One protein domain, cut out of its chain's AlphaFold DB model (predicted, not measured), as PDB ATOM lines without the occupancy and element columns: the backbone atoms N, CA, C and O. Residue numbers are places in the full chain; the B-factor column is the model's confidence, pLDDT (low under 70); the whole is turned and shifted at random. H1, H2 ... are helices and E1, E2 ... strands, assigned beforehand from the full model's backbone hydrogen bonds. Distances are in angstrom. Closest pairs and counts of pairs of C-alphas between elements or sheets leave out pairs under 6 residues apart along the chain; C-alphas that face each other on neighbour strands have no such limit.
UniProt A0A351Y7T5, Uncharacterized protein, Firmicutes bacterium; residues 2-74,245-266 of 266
ATOM      1  N   LYS A   2     320.909 189.419 272.231       89.00
ATOM      2  CA  LYS A   2     320.134 189.045 273.425       89.00
ATOM      3  C   LYS A   2     320.185 190.128 274.478       89.00
ATOM      4  O   LYS A   2     321.230 190.759 274.645       89.00
ATOM      5  N   TYR A   3     319.104 190.268 275.221       91.81
ATOM      6  CA  TYR A   3     318.979 191.257 276.277       91.81
ATOM      7  C   TYR A   3     318.815 190.566 277.625       91.81
ATOM      8  O   TYR A   3     317.864 189.820 277.849       91.81
ATOM      9  N   VAL A   4     319.783 190.796 278.506       93.12
ATOM     10  CA  VAL A   4     319.881 190.130 279.805       93.12
ATOM     11  C   VAL A   4     319.757 191.164 280.904       93.12
ATOM     12  O   VAL A   4     320.545 192.104 280.934       93.12
ATOM     13  N   TYR A   5     318.812 190.983 281.816       93.00
ATOM     14  CA  TYR A   5     318.676 191.805 283.012       93.00
ATOM     15  C   TYR A   5     319.398 191.182 284.206       93.00
ATOM     16  O   TYR A   5     319.328 189.973 284.426       93.00
ATOM     17  N   LEU A   6     320.070 192.034 284.979       91.75
ATOM     18  CA  LEU A   6     320.790 191.697 286.200       91.75
ATOM     19  C   LEU A   6     320.517 192.758 287.269       91.75
ATOM     20  O   LEU A   6     320.844 193.934 287.077       91.75
ATOM     21  N   ASP A   7     319.990 192.335 288.416       90.94
ATOM     22  CA  ASP A   7     320.016 193.138 289.638       90.94
ATOM     23  C   ASP A   7     321.222 192.720 290.479       90.94
ATOM     24  O   ASP A   7     321.195 191.705 291.174       90.94
ATOM     25  N   LEU A   8     322.303 193.493 290.385       89.94
ATOM     26  CA  LEU A   8     323.577 193.180 291.033       89.94
ATOM     27  C   LEU A   8     323.447 193.191 292.561       89.94
ATOM     28  O   LEU A   8     324.156 192.450 293.229       89.94
ATOM     29  N   SER A   9     322.468 193.923 293.108       87.19
ATOM     30  CA  SER A   9     322.202 193.950 294.553       87.19
ATOM     31  C   SER A   9     321.690 192.621 295.120       87.19
ATOM     32  O   SER A   9     321.716 192.425 296.334       87.19
ATOM     33  N   LEU A  10     321.231 191.703 294.263       88.81
ATOM     34  CA  LEU A  10     320.808 190.367 294.682       88.81
ATOM     35  C   LEU A  10     321.993 189.411 294.867       88.81
ATOM     36  O   LEU A  10     321.839 188.383 295.525       88.81
ATOM     37  N   PHE A  11     323.159 189.720 294.292       88.06
ATOM     38  CA  PHE A  11     324.325 188.840 294.306       88.06
ATOM     39  C   PHE A  11     325.152 189.053 295.578       88.06
ATOM     40  O   PHE A  11     325.622 190.162 295.812       88.06
ATOM     41  N   PRO A  12     325.402 187.998 296.384       83.69
ATOM     42  CA  PRO A  12     326.243 188.114 297.580       83.69
ATOM     43  C   PRO A  12     327.690 188.530 297.282       83.69
ATOM     44  O   PRO A  12     328.376 189.040 298.163       83.69
ATOM     45  N   ASN A  13     328.158 188.262 296.060       80.31
ATOM     46  CA  ASN A  13     329.487 188.605 295.574       80.31
ATOM     47  C   ASN A  13     329.381 189.132 294.136       80.31
ATOM     48  O   ASN A  13     329.642 188.420 293.160       80.31
ATOM     49  N   ASP A  14     328.914 190.370 294.010       86.69
ATOM     50  CA  ASP A  14     328.738 191.049 292.730       86.69
ATOM     51  C   ASP A  14     330.074 191.320 292.020       86.69
ATOM     52  O   ASP A  14     330.111 191.292 290.791       86.69
ATOM     53  N   ASP A  15     331.187 191.452 292.749       86.38
ATOM     54  CA  ASP A  15     332.534 191.619 292.182       86.38
ATOM     55  C   ASP A  15     332.910 190.513 291.179       86.38
ATOM     56  O   ASP A  15     333.409 190.802 290.086       86.38
ATOM     57  N   LEU A  16     332.665 189.235 291.507       86.50
ATOM     58  CA  LEU A  16     332.993 188.115 290.608       86.50
ATOM     59  C   LEU A  16     332.140 188.137 289.336       86.50
ATOM     60  O   LEU A  16     332.643 187.896 288.234       86.50
ATOM     61  N   LEU A  17     330.855 188.456 289.489       89.12
ATOM     62  CA  LEU A  17     329.913 188.596 288.385       89.12
ATOM     63  C   LEU A  17     330.313 189.765 287.474       89.12
ATOM     64  O   LEU A  17     330.391 189.603 286.257       89.12
ATOM     65  N   VAL A  18     330.635 190.924 288.051       90.38
ATOM     66  CA  VAL A  18     331.071 192.124 287.326       90.38
ATOM     67  C   VAL A  18     332.377 191.882 286.574       90.38
ATOM     68  O   VAL A  18     332.497 192.283 285.412       90.38
ATOM     69  N   GLN A  19     333.339 191.176 287.175       88.06
ATOM     70  CA  GLN A  19     334.560 190.753 286.481       88.06
ATOM     71  C   GLN A  19     334.249 189.836 285.291       88.06
ATOM     72  O   GLN A  19     334.824 190.021 284.214       88.06
ATOM     73  N   GLY A  20     333.321 188.888 285.460       89.62
ATOM     74  CA  GLY A  20     332.835 188.019 284.388       89.62
ATOM     75  C   GLY A  20     332.203 188.812 283.238       89.62
ATOM     76  O   GLY A  20     332.608 188.651 282.086       89.62
ATOM     77  N   ILE A  21     331.279 189.729 283.547       92.31
ATOM     78  CA  ILE A  21     330.592 190.598 282.571       92.31
ATOM     79  C   ILE A  21     331.595 191.479 281.826       92.31
ATOM     80  O   ILE A  21     331.577 191.551 280.597       92.31
ATOM     81  N   THR A  22     332.498 192.137 282.551       89.81
ATOM     82  CA  THR A  22     333.499 193.045 281.971       89.81
ATOM     83  C   THR A  22     334.468 192.290 281.066       89.81
ATOM     84  O   THR A  22     334.813 192.755 279.982       89.81
ATOM     85  N   SER A  23     334.895 191.094 281.473       89.56
ATOM     86  CA  SER A  23     335.798 190.258 280.677       89.56
ATOM     87  C   SER A  23     335.116 189.715 279.423       89.56
ATOM     88  O   SER A  23     335.689 189.777 278.336       89.56
ATOM     89  N   PHE A  24     333.880 189.235 279.553       90.56
ATOM     90  CA  PHE A  24     333.085 188.740 278.435       90.56
ATOM     91  C   PHE A  24     332.788 189.858 277.421       90.56
ATOM     92  O   PHE A  24     333.101 189.736 276.237       90.56
ATOM     93  N   SER A  25     332.270 190.996 277.886       91.50
ATOM     94  CA  SER A  25     331.864 192.121 277.032       91.50
ATOM     95  C   SER A  25     332.992 192.763 276.217       91.50
ATOM     96  O   SER A  25     332.736 193.362 275.170       91.50
ATOM     97  N   LYS A  26     334.254 192.635 276.647       87.75
ATOM     98  CA  LYS A  26     335.412 193.128 275.879       87.75
ATOM     99  C   LYS A  26     335.500 192.495 274.488       87.75
ATOM    100  O   LYS A  26     335.854 193.191 273.529       87.75
ATOM    101  N   TYR A  27     335.155 191.212 274.383       87.00
ATOM    102  CA  TYR A  27     335.333 190.404 273.173       87.00
ATOM    103  C   TYR A  27     334.011 189.952 272.542       87.00
ATOM    104  O   TYR A  27     333.971 189.711 271.337       87.00
ATOM    105  N   HIS A  28     332.930 189.897 273.321       87.69
ATOM    106  CA  HIS A  28     331.633 189.378 272.899       87.69
ATOM    107  C   HIS A  28     330.594 190.496 272.760       87.69
ATOM    108  O   HIS A  28     330.528 191.427 273.566       87.69
ATOM    109  N   ARG A  29     329.783 190.426 271.698       86.44
ATOM    110  CA  ARG A  29     328.781 191.455 271.361       86.44
ATOM    111  C   ARG A  29     327.381 190.902 271.140       86.44
ATOM    112  O   ARG A  29     326.499 191.668 270.789       86.44
ATOM    113  N   GLY A  30     327.159 189.603 271.291       88.69
ATOM    114  CA  GLY A  30     325.856 188.979 271.086       88.69
ATOM    115  C   GLY A  30     324.901 189.126 272.271       88.69
ATOM    116  O   GLY A  30     323.717 188.813 272.116       88.69
ATOM    117  N   ILE A  31     325.383 189.630 273.413       93.12
ATOM    118  CA  ILE A  31     324.591 189.934 274.611       93.12
ATOM    119  C   ILE A  31     324.750 191.411 274.979       93.12
ATOM    120  O   ILE A  31     325.855 191.953 274.969       93.12
ATOM    121  N   THR A  32     323.635 192.042 275.335       93.88
ATOM    122  CA  THR A  32     323.581 193.341 276.007       93.88
ATOM    123  C   THR A  32     323.073 193.141 277.431       93.88
ATOM    124  O   THR A  32     321.980 192.608 277.631       93.88
ATOM    125  N   PHE A  33     323.865 193.570 278.410       93.69
ATOM    126  CA  PHE A  33     323.532 193.466 279.827       93.69
ATOM    127  C   PHE A  33     322.854 194.740 280.309       93.69
ATOM    128  O   PHE A  33     323.371 195.839 280.138       93.69
ATOM    129  N   TYR A  34     321.707 194.582 280.941       93.31
ATOM    130  CA  TYR A  34     320.933 195.612 281.599       93.31
ATOM    131  C   TYR A  34     321.151 195.465 283.103       93.31
ATOM    132  O   TYR A  34     320.555 194.603 283.743       93.31
ATOM    133  N   CYS A  35     322.034 196.292 283.658       92.25
ATOM    134  CA  CYS A  35     322.490 196.165 285.038       92.25
ATOM    135  C   CYS A  35     321.867 197.240 285.930       92.25
ATOM    136  O   CYS A  35     322.036 198.442 285.689       92.25
ATOM    137  N   LYS A  36     321.202 196.790 286.995       90.81
ATOM    138  CA  LYS A  36     320.839 197.602 288.156       90.81
ATOM    139  C   LYS A  36     321.880 197.377 289.251       90.81
ATOM    140  O   LYS A  36     322.153 196.240 289.614       90.81
ATOM    141  N   GLY A  37     322.463 198.454 289.759       85.81
ATOM    142  CA  GLY A  37     323.497 198.425 290.795       85.81
ATOM    143  C   GLY A  37     323.714 199.798 291.426       85.81
ATOM    144  O   GLY A  37     322.963 200.744 291.151       85.81
ATOM    145  N   ASP A  38     324.734 199.903 292.273       82.69
ATOM    146  CA  ASP A  38     325.119 201.154 292.922       82.69
ATOM    147  C   ASP A  38     326.271 201.874 292.189       82.69
ATOM    148  O   ASP A  38     326.744 201.452 291.130       82.69
ATOM    149  N   GLY A  39     326.697 203.018 292.733       78.94
ATOM    150  CA  GLY A  39     327.743 203.845 292.131       78.94
ATOM    151  C   GLY A  39     329.120 203.176 292.058       78.94
ATOM    152  O   GLY A  39     329.852 203.456 291.110       78.94
ATOM    153  N   LEU A  40     329.469 202.299 293.006       78.25
ATOM    154  CA  LEU A  40     330.748 201.585 293.014       78.25
ATOM    155  C   LEU A  40     330.748 200.510 291.923       78.25
ATOM    156  O   LEU A  40     331.677 200.446 291.116       78.25
ATOM    157  N   THR A  41     329.656 199.750 291.818       76.69
ATOM    158  CA  THR A  41     329.475 198.735 290.773       76.69
ATOM    159  C   THR A  41     329.473 199.344 289.363       76.69
ATOM    160  O   THR A  41     329.898 198.725 288.387       76.69
ATOM    161  N   TYR A  42     329.015 200.589 289.209       79.94
ATOM    162  CA  TYR A  42     329.044 201.267 287.910       79.94
ATOM    163  C   TYR A  42     330.425 201.744 287.473       79.94
ATOM    164  O   TYR A  42     330.624 201.877 286.265       79.94
ATOM    165  N   GLN A  43     331.350 201.994 288.403       78.06
ATOM    166  CA  GLN A  43     332.727 202.368 288.068       78.06
ATOM    167  C   GLN A  43     333.485 201.185 287.464       78.06
ATOM    168  O   GLN A  43     334.208 201.345 286.487       78.06
ATOM    169  N   THR A  44     333.281 199.980 287.993       76.12
ATOM    170  CA  THR A  44     333.915 198.755 287.481       76.12
ATOM    171  C   THR A  44     333.349 198.315 286.129       76.12
ATOM    172  O   THR A  44     334.070 197.728 285.324       76.12
ATOM    173  N   LEU A  45     332.088 198.654 285.840       84.50
ATOM    174  CA  LEU A  45     331.439 198.413 284.547       84.50
ATOM    175  C   LEU A  45     331.687 199.516 283.499       84.50
ATOM    176  O   LEU A  45     331.174 199.397 282.387       84.50
ATOM    177  N   ASP A  46     332.425 200.585 283.811       76.25
ATOM    178  CA  ASP A  46     332.541 201.756 282.919       76.25
ATOM    179  C   ASP A  46     333.249 201.428 281.589       76.25
ATOM    180  O   ASP A  46     332.874 201.940 280.535       76.25
ATOM    181  N   ASP A  47     334.188 200.476 281.618       72.88
ATOM    182  CA  ASP A  47     334.903 199.976 280.435       72.88
ATOM    183  C   ASP A  47     334.173 198.829 279.706       72.88
ATOM    184  O   ASP A  47     334.630 198.347 278.659       72.88
ATOM    185  N   ALA A  48     333.055 198.342 280.254       82.94
ATOM    186  CA  ALA A  48     332.332 197.205 279.706       82.94
ATOM    187  C   ALA A  48     331.490 197.628 278.492       82.94
ATOM    188  O   ALA A  48     330.631 198.510 278.550       82.94
ATOM    189  N   ARG A  49     331.713 196.968 277.352       81.94
ATOM    190  CA  ARG A  49     330.919 197.212 276.136       81.94
ATOM    191  C   ARG A  49     329.554 196.533 276.264       81.94
ATOM    192  O   ARG A  49     329.431 195.488 276.882       81.94
ATOM    193  N   ASN A  50     328.514 197.085 275.645       87.75
ATOM    194  CA  ASN A  50     327.164 196.493 275.675       87.75
ATOM    195  C   ASN A  50     326.590 196.308 277.096       87.75
ATOM    196  O   ASN A  50     325.781 195.409 277.325       87.75
ATOM    197  N   VAL A  51     326.990 197.157 278.043       91.06
ATOM    198  CA  VAL A  51     326.384 197.237 279.374       91.06
ATOM    199  C   VAL A  51     325.576 198.528 279.471       91.06
ATOM    200  O   VAL A  51     326.092 199.631 279.301       91.06
ATOM    201  N   ILE A  52     324.283 198.389 279.738       89.81
ATOM    202  CA  ILE A  52     323.339 199.475 279.967       89.81
ATOM    203  C   ILE A  52     323.077 199.552 281.468       89.81
ATOM    204  O   ILE A  52     322.431 198.687 282.058       89.81
ATOM    205  N   ARG A  53     323.576 200.622 282.082       87.25
ATOM    206  CA  ARG A  53     323.412 200.912 283.509       87.25
ATOM    207  C   ARG A  53     322.092 201.646 283.752       87.25
ATOM    208  O   ARG A  53     321.739 202.568 283.002       87.25
ATOM    209  N   ARG A  54     321.357 201.253 284.792       80.62
ATOM    210  CA  ARG A  54     320.078 201.871 285.180       80.62
ATOM    211  C   ARG A  54     319.929 201.866 286.699       80.62
ATOM    212  O   ARG A  54     319.799 200.813 287.307       80.62
ATOM    213  N   GLY A  55     319.831 203.050 287.306       74.88
ATOM    214  CA  GLY A  55     319.495 203.164 288.734       74.88
ATOM    215  C   GLY A  55     318.075 202.676 289.064       74.88
ATOM    216  O   GLY A  55     317.809 202.245 290.182       74.88
ATOM    217  N   LYS A  56     317.163 202.710 288.084       79.88
ATOM    218  CA  LYS A  56     315.805 202.162 288.171       79.88
ATOM    219  C   LYS A  56     315.356 201.685 286.789       79.88
ATOM    220  O   LYS A  56     315.568 202.399 285.812       79.88
ATOM    221  N   PHE A  57     314.736 200.510 286.729       79.69
ATOM    222  CA  PHE A  57     314.135 199.958 285.513       79.69
ATOM    223  C   PHE A  57     312.667 200.359 285.407       79.69
ATOM    224  O   PHE A  57     311.935 200.334 286.400       79.69
ATOM    225  N   THR A  58     312.246 200.743 284.207       80.69
ATOM    226  CA  THR A  58     310.832 200.936 283.870       80.69
ATOM    227  C   THR A  58     310.218 199.627 283.365       80.69
ATOM    228  O   THR A  58     310.936 198.681 283.038       80.69
ATOM    229  N   ALA A  59     308.886 199.559 283.283       79.94
ATOM    230  CA  ALA A  59     308.208 198.419 282.661       79.94
ATOM    231  C   ALA A  59     308.630 198.247 281.188       79.94
ATOM    232  O   ALA A  59     308.901 197.132 280.758       79.94
ATOM    233  N   GLU A  60     308.799 199.356 280.462       81.25
ATOM    234  CA  GLU A  60     309.246 199.369 279.063       81.25
ATOM    235  C   GLU A  60     310.674 198.827 278.891       81.25
ATOM    236  O   GLU A  60     310.965 198.134 277.916       81.25
ATOM    237  N   ASP A  61     311.581 199.114 279.837       78.56
ATOM    238  CA  ASP A  61     312.931 198.534 279.814       78.56
ATOM    239  C   ASP A  61     312.854 197.007 279.932       78.56
ATOM    240  O   ASP A  61     313.559 196.285 279.225       78.56
ATOM    241  N   LEU A  62     311.976 196.522 280.813       81.00
ATOM    242  CA  LEU A  62     311.813 195.103 281.081       81.00
ATOM    243  C   LEU A  62     311.153 194.368 279.908       81.00
ATOM    244  O   LEU A  62     311.481 193.207 279.695       81.00
ATOM    245  N   GLU A  63     310.265 194.991 279.129       83.00
ATOM    246  CA  GLU A  63     309.624 194.367 277.953       83.00
ATOM    247  C   GLU A  63     310.621 193.868 276.899       83.00
ATOM    248  O   GLU A  63     310.332 192.927 276.163       83.00
ATOM    249  N   ARG A  64     311.811 194.469 276.839       81.94
ATOM    250  CA  ARG A  64     312.856 194.120 275.865       81.94
ATOM    251  C   ARG A  64     313.766 192.985 276.321       81.94
ATOM    252  O   ARG A  64     314.626 192.565 275.554       81.94
ATOM    253  N   ILE A  65     313.631 192.543 277.568       88.25
ATOM    254  CA  ILE A  65     314.521 191.566 278.185       88.25
ATOM    255  C   ILE A  65     314.118 190.153 277.768       88.25
ATOM    256  O   ILE A  65     312.981 189.734 277.969       88.25
ATOM    257  N   ASP A  66     315.080 189.405 277.231       88.62
ATOM    258  CA  ASP A  66     314.916 187.984 276.926       88.62
ATOM    259  C   ASP A  66     315.077 187.128 278.190       88.62
ATOM    260  O   ASP A  66     314.313 186.181 278.414       88.62
ATOM    261  N   PHE A  67     316.076 187.478 279.012       90.94
ATOM    262  CA  PHE A  67     316.477 186.712 280.188       90.94
ATOM    263  C   PHE A  67     316.678 187.587 281.422       90.94
ATOM    264  O   PHE A  67     317.372 188.599 281.361       90.94
ATOM    265  N   GLU A  68     316.152 187.151 282.561       92.00
ATOM    266  CA  GLU A  68     316.400 187.772 283.866       92.00
ATOM    267  C   GLU A  68     317.282 186.840 284.696       92.00
ATOM    268  O   GLU A  68     316.939 185.675 284.876       92.00
ATOM    269  N   ILE A  69     318.432 187.319 285.166       91.88
ATOM    270  CA  ILE A  69     319.382 186.500 285.920       91.88
ATOM    271  C   ILE A  69     319.304 186.833 287.416       91.88
ATOM    272  O   ILE A  69     319.466 187.987 287.817       91.88
ATOM    273  N   GLU A  70     319.128 185.798 288.236       90.81
ATOM    274  CA  GLU A  70     319.086 185.862 289.701       90.81
ATOM    275  C   GLU A  70     320.083 184.850 290.304       90.81
ATOM    276  O   GLU A  70     320.361 183.818 289.688       90.81
ATOM    277  N   PRO A  71     320.650 185.090 291.496       88.12
ATOM    278  CA  PRO A  71     321.470 184.093 292.172       88.12
ATOM    279  C   PRO A  71     320.604 183.027 292.860       88.12
ATOM    280  O   PRO A  71     319.518 183.316 293.360       88.12
ATOM    281  N   TYR A  72     321.110 181.798 292.966       82.00
ATOM    282  CA  TYR A  72     320.553 180.766 293.843       82.00
ATOM    283  C   TYR A  72     321.637 180.094 294.689       82.00
ATOM    284  O   TYR A  72     322.792 179.954 294.284       82.00
ATOM    285  N   GLU A  73     321.255 179.672 295.896       68.44
ATOM    286  CA  GLU A  73     322.202 179.164 296.897       68.44
ATOM    287  C   GLU A  73     322.647 177.718 296.677       68.44
ATOM    288  O   GLU A  73     323.645 177.295 297.250       68.44
ATOM    289  N   GLY A  74     321.901 176.954 295.885       64.50
ATOM    290  CA  GLY A  74     322.077 175.513 295.723       64.50
ATOM    291  C   GLY A  74     320.745 174.836 295.421       64.50
ATOM    292  O   GLY A  74     319.684 175.394 295.698       64.50
ATOM    293  N   ASP A 245     328.111 181.308 294.076       76.75
ATOM    294  CA  ASP A 245     329.564 181.244 294.267       76.75
ATOM    295  C   ASP A 245     330.324 180.887 292.972       76.75
ATOM    296  O   ASP A 245     331.424 180.334 293.021       76.75
ATOM    297  N   MET A 246     329.743 181.173 291.799       81.25
ATOM    298  CA  MET A 246     330.446 181.035 290.518       81.25
ATOM    299  C   MET A 246     331.672 181.956 290.447       81.25
ATOM    300  O   MET A 246     331.638 183.134 290.802       81.25
ATOM    301  N   SER A 247     332.763 181.418 289.920       82.06
ATOM    302  CA  SER A 247     333.961 182.162 289.554       82.06
ATOM    303  C   SER A 247     333.752 182.974 288.265       82.06
ATOM    304  O   SER A 247     332.885 182.648 287.448       82.06
ATOM    305  N   PRO A 248     334.589 183.995 287.999       83.69
ATOM    306  CA  PRO A 248     334.492 184.791 286.775       83.69
ATOM    307  C   PRO A 248     334.594 183.954 285.492       83.69
ATOM    308  O   PRO A 248     333.912 184.250 284.515       83.69
ATOM    309  N   ALA A 249     335.409 182.891 285.489       80.19
ATOM    310  CA  ALA A 249     335.535 181.985 284.346       80.19
ATOM    311  C   ALA A 249     334.227 181.225 284.070       80.19
ATOM    312  O   ALA A 249     333.780 181.166 282.928       80.19
ATOM    313  N   GLU A 250     333.570 180.732 285.123       80.06
ATOM    314  CA  GLU A 250     332.289 180.026 285.015       80.06
ATOM    315  C   GLU A 250     331.172 180.963 284.526       80.06
ATOM    316  O   GLU A 250     330.346 180.560 283.707       80.06
ATOM    317  N   TYR A 251     331.174 182.235 284.950       84.62
ATOM    318  CA  TYR A 251     330.270 183.250 284.397       84.62
ATOM    319  C   TYR A 251     330.523 183.498 282.907       84.62
ATOM    320  O   TYR A 251     329.575 183.541 282.126       84.62
ATOM    321  N   ILE A 252     331.787 183.634 282.494       84.19
ATOM    322  CA  ILE A 252     332.154 183.833 281.083       84.19
ATOM    323  C   ILE A 252     331.665 182.660 280.227       84.19
ATOM    324  O   ILE A 252     331.076 182.885 279.169       84.19
ATOM    325  N   ASP A 253     331.879 181.422 280.667       78.94
ATOM    326  CA  ASP A 253     331.459 180.238 279.912       78.94
ATOM    327  C   ASP A 253     329.931 180.096 279.869       78.94
ATOM    328  O   ASP A 253     329.361 179.770 278.820       78.94
ATOM    329  N   PHE A 254     329.241 180.462 280.952       84.31
ATOM    330  CA  PHE A 254     327.789 180.594 280.937       84.31
ATOM    331  C   PHE A 254     327.321 181.661 279.928       84.31
ATOM    332  O   PHE A 254     326.431 181.392 279.120       84.31
ATOM    333  N   PHE A 255     327.934 182.847 279.899       87.69
ATOM    334  CA  PHE A 255     327.560 183.897 278.947       87.69
ATOM    335  C   PHE A 255     327.845 183.508 277.496       87.69
ATOM    336  O   PHE A 255     327.041 183.833 276.629       87.69
ATOM    337  N   LYS A 256     328.914 182.753 277.211       83.75
ATOM    338  CA  LYS A 256     329.133 182.164 275.876       83.75
ATOM    339  C   LYS A 256     328.031 181.171 275.514       83.75
ATOM    340  O   LYS A 256     327.523 181.209 274.397       83.75
ATOM    341  N   THR A 257     327.625 180.324 276.463       81.81
ATOM    342  CA  THR A 257     326.510 179.381 276.276       81.81
ATOM    343  C   THR A 257     325.221 180.132 275.939       81.81
ATOM    344  O   THR A 257     324.522 179.780 274.988       81.81
ATOM    345  N   LEU A 258     324.937 181.209 276.675       86.38
ATOM    346  CA  LEU A 258     323.785 182.073 276.444       86.38
ATOM    347  C   LEU A 258     323.897 182.806 275.097       86.38
ATOM    348  O   LEU A 258     322.929 182.862 274.346       86.38
ATOM    349  N   GLU A 259     325.074 183.317 274.731       85.94
ATOM    350  CA  GLU A 259     325.336 183.965 273.441       85.94
ATOM    351  C   GLU A 259     325.128 182.999 272.267       85.94
ATOM    352  O   GLU A 259     324.583 183.412 271.245       85.94
ATOM    353  N   ALA A 260     325.455 181.719 272.440       80.75
ATOM    354  CA  ALA A 260     325.289 180.682 271.429       80.75
ATOM    355  C   ALA A 260     323.835 180.220 271.217       80.75
ATOM    356  O   ALA A 260     323.579 179.516 270.244       80.75
ATOM    357  N   LEU A 261     322.880 180.587 272.084       81.69
ATOM    358  CA  LEU A 261     321.466 180.292 271.818       81.69
ATOM    359  C   LEU A 261     320.994 181.069 270.577       81.69
ATOM    360  O   LEU A 261     321.193 182.277 270.463       81.69
ATOM    361  N   GLU A 262     320.368 180.411 269.618       73.31
ATOM    362  CA  GLU A 262     319.869 181.081 268.420       73.31
ATOM    363  C   GLU A 262     318.554 181.773 268.765       73.31
ATOM    364  O   GLU A 262     317.601 181.087 269.072       73.31
ATOM    365  N   ALA A 263     318.468 183.105 268.721       60.28
ATOM    366  CA  ALA A 263     317.169 183.774 268.789       60.28
ATOM    367  C   ALA A 263     316.534 183.712 267.395       60.28
ATOM    368  O   ALA A 263     316.940 184.479 266.516       60.28
ATOM    369  N   LYS A 264     315.581 182.807 267.156       54.81
ATOM    370  CA  LYS A 264     314.754 182.902 265.945       54.81
ATOM    371  C   LYS A 264     313.631 183.900 266.204       54.81
ATOM    372  O   LYS A 264     312.856 183.724 267.140       54.81
ATOM    373  N   SER A 265     313.593 184.967 265.408       46.03
ATOM    374  CA  SER A 265     312.431 185.851 265.318       46.03
ATOM    375  C   SER A 265     311.261 185.026 264.782       46.03
ATOM    376  O   SER A 265     311.421 184.383 263.742       46.03
ATOM    377  N   GLU A 266     310.142 185.010 265.505       45.19
ATOM    378  CA  GLU A 266     308.856 184.530 264.980       45.19
ATOM    379  C   GLU A 266     308.384 185.384 263.796       45.19
ATOM    380  O   GLU A 266     308.650 186.612 263.803       45.19
TER     381      GLU A 266
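AT A GLANCE: This is residues 2 to 74 and 245 to 266 of the 266 residues of an uncharacterized protein of Firmicutes bacterium (UniProt A0A351Y7T5). A twisted wall of four parallel strands, ordered E3, E2, E1, E4, has the long helix H1 packed over one face; H4 and the short H2 each pack on H1, while the small H3 touches no helix. The 95 printed residues have four named helices and four named strands, alternating as E1 H1 E2 H2 E3 H3 E4 H4, in a mixed class. The whole is compact, with a radius of gyration of the C-alphas of 12.7 A, and spans 38 by 31 by 30 A.

HOW THE PARTS SIT: E1, residues 2 to 7, is parallel to E2, residues 31 to 36, with N 34 and O 4 at 2.7 A. Between them in the chain, H1, residues 14 to 27, completes a strand-helix-strand unit, two parallel neighbour strands joined through a helix, with a right-handed crossover. H1 is on the sheet at a height of 10.2 A, over E2 and, only just, E1, with 3 C-alphas. H2, residues 39 to 44, only grazes the sheet and touches H1, the C-alphas of Val 18 and Thr 44 closest at 7.2 A. E2, H2 and E3, residues 51 to 53, make another such right-handed unit; N 52 and O 33 are 2.7 A apart. H3, residues 59 to 63, only grazes the sheet. It leads to E4, residues 67 to 72, in a right-handed split unit, with E2 and E1 between E3 and E4; N 5 and O 67 are 2.8 A apart. H4, residues 248 to 259, touches H1 at a steep tilt of 53 degrees, the closest C-alphas, Gly 20 and Pro 248, being 4.3 A apart. Every O i to N i+4 pair is within hydrogen-bond range in H3 and H4, against 9 of 10 in H1 and 1 of 2 in H2.

IN THESE COORDINATES: E1 begins at C-alpha 2 (320.134, 189.045, 273.425) and measures 16.7 A; H1 measures 20.6 A, E2 16.0 A and E4 15.4 A. H4 measures 16.2 A and ends at C-alpha 259 (325.336, 183.965, 273.441).

THE WHOLE: Residues 75 to 244 are not printed, and C-alphas 74 and 245 are 9.5 A apart. Of the links printed whole, none is long. Residues 73 to 74 and 263 to 266 have pLDDT under 70.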